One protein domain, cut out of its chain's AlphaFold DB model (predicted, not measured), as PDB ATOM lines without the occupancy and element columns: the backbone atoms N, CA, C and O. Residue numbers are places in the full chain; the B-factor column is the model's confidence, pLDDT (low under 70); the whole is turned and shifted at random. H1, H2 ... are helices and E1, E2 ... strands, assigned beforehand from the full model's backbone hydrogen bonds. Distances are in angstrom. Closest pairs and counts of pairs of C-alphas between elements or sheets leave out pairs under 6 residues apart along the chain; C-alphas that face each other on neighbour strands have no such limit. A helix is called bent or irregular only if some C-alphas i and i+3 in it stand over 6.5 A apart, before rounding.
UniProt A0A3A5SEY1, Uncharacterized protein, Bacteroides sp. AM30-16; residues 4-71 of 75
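Overview. This is residues 4 to 71 of the 75 residues of an uncharacterized protein of Bacteroides sp. AM30-16 (UniProt A0A3A5SEY1). A three-stranded antiparallel sheet, order E1-E2-E3, has H1 and H2 side by side over one face, the other face bare of named helices; the bent E2-E3 hairpin makes the length. The printed part has 68 residues, with two named helices and three named strands in the order H1, E1, E2, E3, H2 along the chain: a mixed class in two layers, helices on one face of a sheet, the strands a meander, each the antiparallel neighbour of the one before. It is compact, radius of gyration of the C-alphas 11.5 A, spanning 35 by 22 by 20 A.

Along the chain. E1 is residues 19 to 24, E2 30 to 41 (25.4 A), E3 44 to 53 (28.0 A). H1, 4 to 16 (18.4 A), begins at C-alpha (48.226, -37.038, 7.205); H2, 54 to 61, ends at (42.551, -47.559, 14.642).

Arrangement. E2 bends by 99 degrees at residue 38, E3 by 51 at 47. Within hydrogen-bond range are N 23 and O 32, 2.8 A, in hairpin E1-E2, and N 33 and O 50, 2.8 A, in hairpin E2-E3. H1's height over the sheet is 8.5 A, H2's 8.4 A. With residues 7 to 11 alone H1 touches H2, closest C-alphas Arg 11 and Ile 60, 6.0 A, at a steep tilt of 40 degrees, the same way. In both helices every O i to N i+4 pair is within range.

Size, cuts and confidence. The C-alphas farthest apart, Asp 27 and Gly 43, are 35.7 A apart. The printed part has no cut, and its four links are tight. Residues 69 and 71 are under pLDDT 70.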
ATOM      1  N   GLN A   4      47.536 -36.745   5.957       86.88
ATOM      2  CA  GLN A   4      48.226 -37.038   7.205       86.88
ATOM      3  C   GLN A   4      47.681 -36.200   8.373       86.88
ATOM      4  O   GLN A   4      47.387 -36.754   9.431       86.88
ATOM      5  N   GLU A   5      47.416 -34.906   8.159       88.56
ATOM      6  CA  GLU A   5      46.779 -34.034   9.164       88.56
ATOM      7  C   GLU A   5      45.393 -34.560   9.575       88.56
ATOM      8  O   GLU A   5      45.023 -34.542  10.749       88.56
ATOM      9  N   ARG A   6      44.611 -35.061   8.609       90.12
ATOM     10  CA  ARG A   6      43.286 -35.645   8.878       90.12
ATOM     11  C   ARG A   6      43.393 -36.909   9.731       90.12
ATOM     12  O   ARG A   6      42.607 -37.078  10.662       90.12
ATOM     13  N   ILE A   7      44.357 -37.778   9.424       91.81
ATOM     14  CA  ILE A   7      44.637 -39.003  10.187       91.81
ATOM     15  C   ILE A   7      45.027 -38.657  11.626       91.81
ATOM     16  O   ILE A   7      44.460 -39.218  12.567       91.81
ATOM     17  N   GLU A   8      45.959 -37.721  11.811       91.38
ATOM     18  CA  GLU A   8      46.427 -37.290  13.132       91.38
ATOM     19  C   GLU A   8      45.284 -36.733  13.981       91.38
ATOM     20  O   GLU A   8      45.120 -37.134  15.134       91.38
ATOM     21  N   LYS A   9      44.421 -35.913  13.381       90.56
ATOM     22  CA  LYS A   9      43.261 -35.322  14.051       90.56
ATOM     23  C   LYS A   9      42.283 -36.371  14.588       90.56
ATOM     24  O   LYS A   9      41.821 -36.287  15.725       90.56
ATOM     25  N   VAL A  10      41.999 -37.405  13.796       91.62
ATOM     26  CA  VAL A  10      41.133 -38.515  14.227       91.62
ATOM     27  C   VAL A  10      41.813 -39.358  15.305       91.62
ATOM     28  O   VAL A  10      41.162 -39.760  16.273       91.62
ATOM     29  N   ARG A  11      43.122 -39.611  15.181       91.38
ATOM     30  CA  ARG A  11      43.895 -40.339  16.201       91.38
ATOM     31  C   ARG A  11      43.925 -39.590  17.531       91.38
ATOM     32  O   ARG A  11      43.778 -40.222  18.575       91.38
ATOM     33  N   GLU A  12      44.054 -38.268  17.514       90.50
ATOM     34  CA  GLU A  12      43.965 -37.438  18.715       90.50
ATOM     35  C   GLU A  12      42.580 -37.551  19.367       90.50
ATOM     36  O   GLU A  12      42.473 -37.789  20.573       90.50
ATOM     37  N   ALA A  13      41.510 -37.480  18.572       89.19
ATOM     38  CA  ALA A  13      40.154 -37.655  19.079       89.19
ATOM     39  C   ALA A  13      39.920 -39.052  19.686       89.19
ATOM     40  O   ALA A  13      39.293 -39.172  20.740       89.19
ATOM     41  N   LEU A  14      40.459 -40.114  19.077       88.44
ATOM     42  CA  LEU A  14      40.444 -41.469  19.645       88.44
ATOM     43  C   LEU A  14      41.240 -41.554  20.954       88.44
ATOM     44  O   LEU A  14      40.811 -42.220  21.904       88.44
ATOM     45  N   ASN A  15      42.386 -40.874  21.027       88.00
ATOM     46  CA  ASN A  15      43.231 -40.867  22.213       88.00
ATOM     47  C   ASN A  15      42.558 -40.154  23.389       88.00
ATOM     48  O   ASN A  15      42.534 -40.688  24.497       88.00
ATOM     49  N   ASN A  16      41.917 -39.023  23.127       85.19
ATOM     50  CA  ASN A  16      41.220 -38.253  24.149       85.19
ATOM     51  C   ASN A  16      39.823 -38.824  24.455       85.19
ATOM     52  O   ASN A  16      39.191 -38.418  25.414       85.19
ATOM     53  N   GLY A  17      39.312 -39.796  23.692       84.00
ATOM     54  CA  GLY A  17      37.943 -40.298  23.889       84.00
ATOM     55  C   GLY A  17      36.873 -39.297  23.436       84.00
ATOM     56  O   GLY A  17      35.763 -39.302  23.951       84.00
ATOM     57  N   LYS A  18      37.216 -38.420  22.485       87.12
ATOM     58  CA  LYS A  18      36.290 -37.507  21.793       87.12
ATOM     59  C   LYS A  18      35.757 -38.078  20.483       87.12
ATOM     60  O   LYS A  18      34.952 -37.438  19.815       87.12
ATOM     61  N   CYS A  19      36.224 -39.261  20.086       89.81
ATOM     62  CA  CYS A  19      35.580 -40.031  19.033       89.81
ATOM     63  C   CYS A  19      34.257 -40.575  19.571       89.81
ATOM     64  O   CYS A  19      34.244 -41.206  20.621       89.81
ATOM     65  N   LEU A  20      33.170 -40.292  18.860       88.50
ATOM     66  CA  LEU A  20      31.802 -40.636  19.232       88.50
ATOM     67  C   LEU A  20      31.359 -41.945  18.574       88.50
ATOM     68  O   LEU A  20      30.702 -42.765  19.208       88.50
ATOM     69  N   SER A  21      31.724 -42.157  17.307       89.31
ATOM     70  CA  SER A  21      31.423 -43.398  16.592       89.31
ATOM     71  C   SER A  21      32.436 -43.702  15.492       89.31
ATOM     72  O   SER A  21      33.081 -42.809  14.929       89.31
ATOM     73  N   VAL A  22      32.559 -44.994  15.186       90.69
ATOM     74  CA  VAL A  22      33.298 -45.511  14.031       90.69
ATOM     75  C   VAL A  22      32.381 -46.450  13.257       90.69
ATOM     76  O   VAL A  22      31.941 -47.467  13.791       90.69
ATOM     77  N   GLU A  23      32.093 -46.110  12.006       92.31
ATOM     78  CA  GLU A  23      31.181 -46.848  11.132       92.31
ATOM     79  C   GLU A  23      31.938 -47.410   9.930       92.31
ATOM     80  O   GLU A  23      32.554 -46.666   9.168       92.31
ATOM     81  N   PHE A  24      31.867 -48.723   9.735       91.12
ATOM     82  CA  PHE A  24      32.413 -49.388   8.553       91.12
ATOM     83  C   PHE A  24      31.310 -49.548   7.508       91.12
ATOM     84  O   PHE A  24      30.225 -50.051   7.816       91.12
ATOM     85  N   TYR A  25      31.576 -49.123   6.273       91.88
ATOM     86  CA  TYR A  25      30.627 -49.291   5.178       91.88
ATOM     87  C   TYR A  25      30.505 -50.780   4.820       91.88
ATOM     88  O   TYR A  25      31.463 -51.545   4.927       91.88
ATOM     89  N   LYS A  26      29.306 -51.210   4.403       89.00
ATOM     90  CA  LYS A  26      29.001 -52.634   4.143       89.00
ATOM     91  C   LYS A  26      29.838 -53.253   3.021       89.00
ATOM     92  O   LYS A  26      30.014 -54.464   3.004       89.00
ATOM     93  N   ASP A  27      30.298 -52.433   2.086       90.94
ATOM     94  CA  ASP A  27      31.167 -52.828   0.977       90.94
ATOM     95  C   ASP A  27      32.641 -52.978   1.398       90.94
ATOM     96  O   ASP A  27      33.457 -53.439   0.606       90.94
ATOM     97  N   GLY A  28      32.987 -52.602   2.635       86.56
ATOM     98  CA  GLY A  28      34.339 -52.688   3.181       86.56
ATOM     99  C   GLY A  28      35.320 -51.667   2.605       86.56
ATOM    100  O   GLY A  28      36.507 -51.753   2.903       86.56
ATOM    101  N   SER A  29      34.860 -50.709   1.795       89.88
ATOM    102  CA  SER A  29      35.747 -49.766   1.101       89.88
ATOM    103  C   SER A  29      36.232 -48.637   2.013       89.88
ATOM    104  O   SER A  29      37.362 -48.159   1.885       89.88
ATOM    105  N   VAL A  30      35.373 -48.213   2.940       92.88
ATOM    106  CA  VAL A  30      35.528 -46.974   3.701       92.88
ATOM    107  C   VAL A  30      35.113 -47.173   5.154       92.88
ATOM    108  O   VAL A  30      34.159 -47.890   5.466       92.88
ATOM    109  N   ALA A  31      35.800 -46.465   6.049       94.00
ATOM    110  CA  ALA A  31      35.336 -46.236   7.409       94.00
ATOM    111  C   ALA A  31      35.098 -44.744   7.652       94.00
ATOM    112  O   ALA A  31      35.853 -43.887   7.184       94.00
ATOM    113  N   ARG A  32      34.050 -44.437   8.415       94.38
ATOM    114  CA  ARG A  32      33.691 -43.092   8.853       94.38
ATOM    115  C   ARG A  32      33.923 -42.954  10.349       94.38
ATOM    116  O   ARG A  32      33.456 -43.773  11.133       94.38
ATOM    117  N   PHE A  33      34.591 -41.877  10.730       93.44
ATOM    118  CA  PHE A  33      34.852 -41.498  12.110       93.44
ATOM    119  C   PHE A  33      34.070 -40.231  12.425       93.44
ATOM    120  O   PHE A  33      34.204 -39.232  11.716       93.44
ATOM    121  N   HIS A  34      33.271 -40.279  13.483       93.75
ATOM    122  CA  HIS A  34      32.572 -39.128  14.039       93.75
ATOM    123  C   HIS A  34      33.246 -38.737  15.351       93.75
ATOM    124  O   HIS A  34      33.482 -39.599  16.203       93.75
ATOM    125  N   PHE A  35      33.610 -37.468  15.506       91.44
ATOM    126  CA  PHE A  35      34.339 -36.997  16.675       91.44
ATOM    127  C   PHE A  35      34.143 -35.505  16.933       91.44
ATOM    128  O   PHE A  35      33.830 -34.745  16.021       91.44
ATOM    129  N   ILE A  36      34.394 -35.094  18.175       89.50
ATOM    130  CA  ILE A  36      34.408 -33.684  18.570       89.50
ATOM    131  C   ILE A  36      35.822 -33.135  18.404       89.50
ATOM    132  O   ILE A  36      36.750 -33.553  19.104       89.50
ATOM    133  N   ASP A  37      35.972 -32.162  17.513       87.12
ATOM    134  CA  ASP A  37      37.179 -31.353  17.411       87.12
ATOM    135  C   ASP A  37      37.074 -30.157  18.367       87.12
ATOM    136  O   ASP A  37      36.197 -29.318  18.164       87.12
ATOM    137  N   PRO A  38      37.936 -30.034  19.394       80.88
ATOM    138  CA  PRO A  38      37.885 -28.918  20.338       80.88
ATOM    139  C   PRO A  38      38.138 -27.540  19.714       80.88
ATOM    140  O   PRO A  38      37.745 -26.549  20.322       80.88
ATOM    141  N   HIS A  39      38.784 -27.464  18.546       83.06
ATOM    142  CA  HIS A  39      39.187 -26.202  17.916       83.06
ATOM    143  C   HIS A  39      38.653 -26.062  16.483       83.06
ATOM    144  O   HIS A  39      39.242 -25.347  15.671       83.06
ATOM    145  N   GLY A  40      37.566 -26.761  16.155       76.94
ATOM    146  CA  GLY A  40      37.105 -26.914  14.778       76.94
ATOM    147  C   GLY A  40      36.558 -25.637  14.149       76.94
ATOM    148  O   GLY A  40      37.042 -25.227  13.096       76.94
ATOM    149  N   ASP A  41      35.551 -25.017  14.767       77.88
ATOM    150  CA  ASP A  41      34.840 -23.876  14.176       77.88
ATOM    151  C   ASP A  41      35.195 -22.575  14.897       77.88
ATOM    152  O   ASP A  41      34.815 -22.377  16.047       77.88
ATOM    153  N   HIS A  42      35.983 -21.705  14.258       80.31
ATOM    154  CA  HIS A  42      36.483 -20.462  14.863       80.31
ATOM    155  C   HIS A  42      37.137 -20.650  16.254       80.31
ATOM    156  O   HIS A  42      37.131 -19.740  17.083       80.31
ATOM    157  N   GLY A  43      37.723 -21.828  16.512       79.56
ATOM    158  CA  GLY A  43      38.319 -22.186  17.803       79.56
ATOM    159  C   GLY A  43      37.334 -22.738  18.842       79.56
ATOM    160  O   GLY A  43      37.715 -22.892  20.000       79.56
ATOM    161  N   LEU A  44      36.094 -23.041  18.450       81.75
ATOM    162  CA  LEU A  44      35.078 -23.668  19.290       81.75
ATOM    163  C   LEU A  44      34.954 -25.175  19.005       81.75
ATOM    164  O   LEU A  44      35.192 -25.615  17.870       81.75
ATOM    165  N   PRO A  45      34.531 -25.966  20.013       85.25
ATOM    166  CA  PRO A  45      34.216 -27.372  19.826       85.25
ATOM    167  C   PRO A  45      33.158 -27.575  18.744       85.25
ATOM    168  O   PRO A  45      32.101 -26.947  18.785       85.25
ATOM    169  N   CYS A  46      33.431 -28.467  17.797       88.44
ATOM    170  CA  CYS A  46      32.529 -28.754  16.689       88.44
ATOM    171  C   CYS A  46      32.506 -30.254  16.371       88.44
ATOM    172  O   CYS A  46      33.528 -30.940  16.478       88.44
ATOM    173  N   ASP A  47      31.339 -30.749  15.963       91.06
ATOM    174  CA  ASP A  47      31.145 -32.125  15.511       91.06
ATOM    175  C   ASP A  47      31.687 -32.305  14.092       91.06
ATOM    176  O   ASP A  47      31.277 -31.629  13.146       91.06
ATOM    177  N   TRP A  48      32.615 -33.243  13.936       91.75
ATOM    178  CA  TRP A  48      33.261 -33.543  12.666       91.75
ATOM    179  C   TRP A  48      33.065 -34.997  12.278       91.75
ATOM    180  O   TRP A  48      33.231 -35.919  13.076       91.75
ATOM    181  N   ALA A  49      32.776 -35.208  10.997       92.62
ATOM    182  CA  ALA A  49      32.727 -36.527  10.397       92.62
ATOM    183  C   ALA A  49      33.738 -36.621   9.256       92.62
ATOM    184  O   ALA A  49      33.684 -35.848   8.299       92.62
ATOM    185  N   MET A  50      34.637 -37.599   9.330       93.38
ATOM    186  CA  MET A  50      35.629 -37.852   8.291       93.38
ATOM    187  C   MET A  50      35.567 -39.296   7.818       93.38
ATOM    188  O   MET A  50      35.444 -40.214   8.623       93.38
ATOM    189  N   SER A  51      35.673 -39.484   6.503       94.38
ATOM    190  CA  SER A  51      35.727 -40.806   5.877       94.38
ATOM    191  C   SER A  51      37.118 -41.065   5.307       94.38
ATOM    192  O   SER A  51      37.726 -40.150   4.738       94.38
ATOM    193  N   PHE A  52      37.588 -42.301   5.466       94.25
ATOM    194  CA  PHE A  52      38.893 -42.768   5.001       94.25
ATOM    195  C   PHE A  52      38.760 -44.116   4.290       94.25
ATOM    196  O   PHE A  52      37.927 -44.931   4.708       94.25
ATOM    197  N   PRO A  53      39.585 -44.379   3.261       94.31
ATOM    198  CA  PRO A  53      39.772 -45.720   2.722       94.31
ATOM    199  C   PRO A  53      40.133 -46.713   3.826       94.31
ATOM    200  O   PRO A  53      40.755 -46.343   4.825       94.31
ATOM    201  N   ILE A  54      39.766 -47.980   3.641       92.81
ATOM    202  CA  ILE A  54      39.932 -48.991   4.686       92.81
ATOM    203  C   ILE A  54      41.388 -49.141   5.155       92.81
ATOM    204  O   ILE A  54      41.618 -49.243   6.355       92.81
ATOM    205  N   ASP A  55      42.375 -49.048   4.261       92.25
ATOM    206  CA  ASP A  55      43.799 -49.176   4.612       92.25
ATOM    207  C   ASP A  55      44.268 -48.063   5.568       92.25
ATOM    208  O   ASP A  55      44.969 -48.300   6.561       92.25
ATOM    209  N   GLU A  56      43.814 -46.834   5.321       93.50
ATOM    210  CA  GLU A  56      44.074 -45.690   6.195       93.50
ATOM    211  C   GLU A  56      43.290 -45.814   7.501       93.50
ATOM    212  O   GLU A  56      43.836 -45.579   8.578       93.50
ATOM    213  N   ALA A  57      42.031 -46.254   7.434       92.06
ATOM    214  CA  ALA A  57      41.208 -46.489   8.613       92.06
ATOM    215  C   ALA A  57      41.829 -47.531   9.553       92.06
ATOM    216  O   ALA A  57      41.847 -47.322  10.767       92.06
ATOM    217  N   MET A  58      42.391 -48.614   9.004       90.75
ATOM    218  CA  MET A  58      43.120 -49.633   9.764       90.75
ATOM    219  C   MET A  58      44.356 -49.042  10.446       90.75
ATOM    220  O   MET A  58      44.629 -49.340  11.610       90.75
ATOM    221  N   THR A  59      45.063 -48.139   9.763       91.69
ATOM    222  CA  THR A  59      46.189 -47.398  10.345       91.69
ATOM    223  C   THR A  59      45.722 -46.480  11.476       91.69
ATOM    224  O   THR A  59      46.328 -46.478  12.547       91.69
ATOM    225  N   ILE A  60      44.612 -45.754  11.301       91.38
ATOM    226  CA  ILE A  60      44.026 -44.862  12.315       91.38
ATOM    227  C   ILE A  60      43.672 -45.632  13.590       91.38
ATOM    228  O   ILE A  60      44.044 -45.196  14.678       91.38
ATOM    229  N   ILE A  61      42.990 -46.774  13.476       89.00
ATOM    230  CA  ILE A  61      42.551 -47.559  14.642       89.00
ATOM    231  C   ILE A  61      43.674 -48.394  15.266       89.00
ATOM    232  O   ILE A  61      43.538 -48.841  16.406       89.00
ATOM    233  N   SER A  62      44.782 -48.612  14.551       89.44
ATOM    234  CA  SER A  62      45.908 -49.384  15.073       89.44
ATOM    235  C   SER A  62      46.468 -48.762  16.362       89.44
ATOM    236  O   SER A  62      46.721 -47.553  16.450       89.44
ATOM    237  N   GLY A  63      46.643 -49.606  17.382       86.75
ATOM    238  CA  GLY A  63      47.084 -49.203  18.721       86.75
ATOM    239  C   GLY A  63      45.962 -48.763  19.670       86.75
ATOM    240  O   GLY A  63      46.233 -48.544  20.848       86.75
ATOM    241  N   PHE A  64      44.711 -48.680  19.206       86.62
ATOM    242  CA  PHE A  64      43.545 -48.401  20.047       86.62
ATOM    243  C   PHE A  64      42.719 -49.663  20.305       86.62
ATOM    244  O   PHE A  64      42.745 -50.627  19.539       86.62
ATOM    245  N   ARG A  65      41.953 -49.667  21.401       81.69
ATOM    246  CA  ARG A  65      41.042 -50.776  21.704       81.69
ATOM    247  C   ARG A  65      39.814 -50.711  20.793       81.69
ATOM    248  O   ARG A  65      39.274 -49.638  20.522       81.69
ATOM    249  N   PHE A  66      39.319 -51.869  20.359       72.94
ATOM    250  CA  PHE A  66      38.035 -51.935  19.661       72.94
ATOM    251  C   PHE A  66      36.924 -51.338  20.539       72.94
ATOM    252  O   PHE A  66      36.895 -51.606  21.742       72.94
ATOM    253  N   LYS A  67      36.041 -50.518  19.950       73.94
ATOM    254  CA  LYS A  67      34.984 -49.783  20.675       73.94
ATOM    255  C   LYS A  67      35.501 -48.885  21.810       73.94
ATOM    256  O   LYS A  67      34.776 -48.590  22.749       73.94
ATOM    257  N   GLN A  68      36.742 -48.402  21.732       73.62
ATOM    258  CA  GLN A  68      37.279 -47.481  22.741       73.62
ATOM    259  C   GLN A  68      36.448 -46.197  22.889       73.62
ATOM    260  O   GLN A  68      36.400 -45.655  23.984       73.62
ATOM    261  N   HIS A  69      35.774 -45.746  21.828       69.94
ATOM    262  CA  HIS A  69      34.827 -44.626  21.880       69.94
ATOM    263  C   HIS A  69      33.594 -44.899  22.764       69.94
ATOM    264  O   HIS A  69      32.970 -43.962  23.239       69.94
ATOM    265  N   GLU A  70      33.250 -46.167  23.015       72.31
ATOM    266  CA  GLU A  70      32.152 -46.564  23.912       72.31
ATOM    267  C   GLU A  70      32.607 -46.655  25.380       72.31
ATOM    268  O   GLU A  70      31.786 -46.793  26.286       72.31
ATOM    269  N   LEU A  71      33.919 -46.614  25.635       67.12
ATOM    270  CA  LEU A  71      34.479 -46.665  26.977       67.12
ATOM    271  C   LEU A  71      34.726 -45.235  27.453       67.12
ATOM    272  O   LEU A  71      35.593 -44.548  26.916       67.12
TER     273      LEU A  71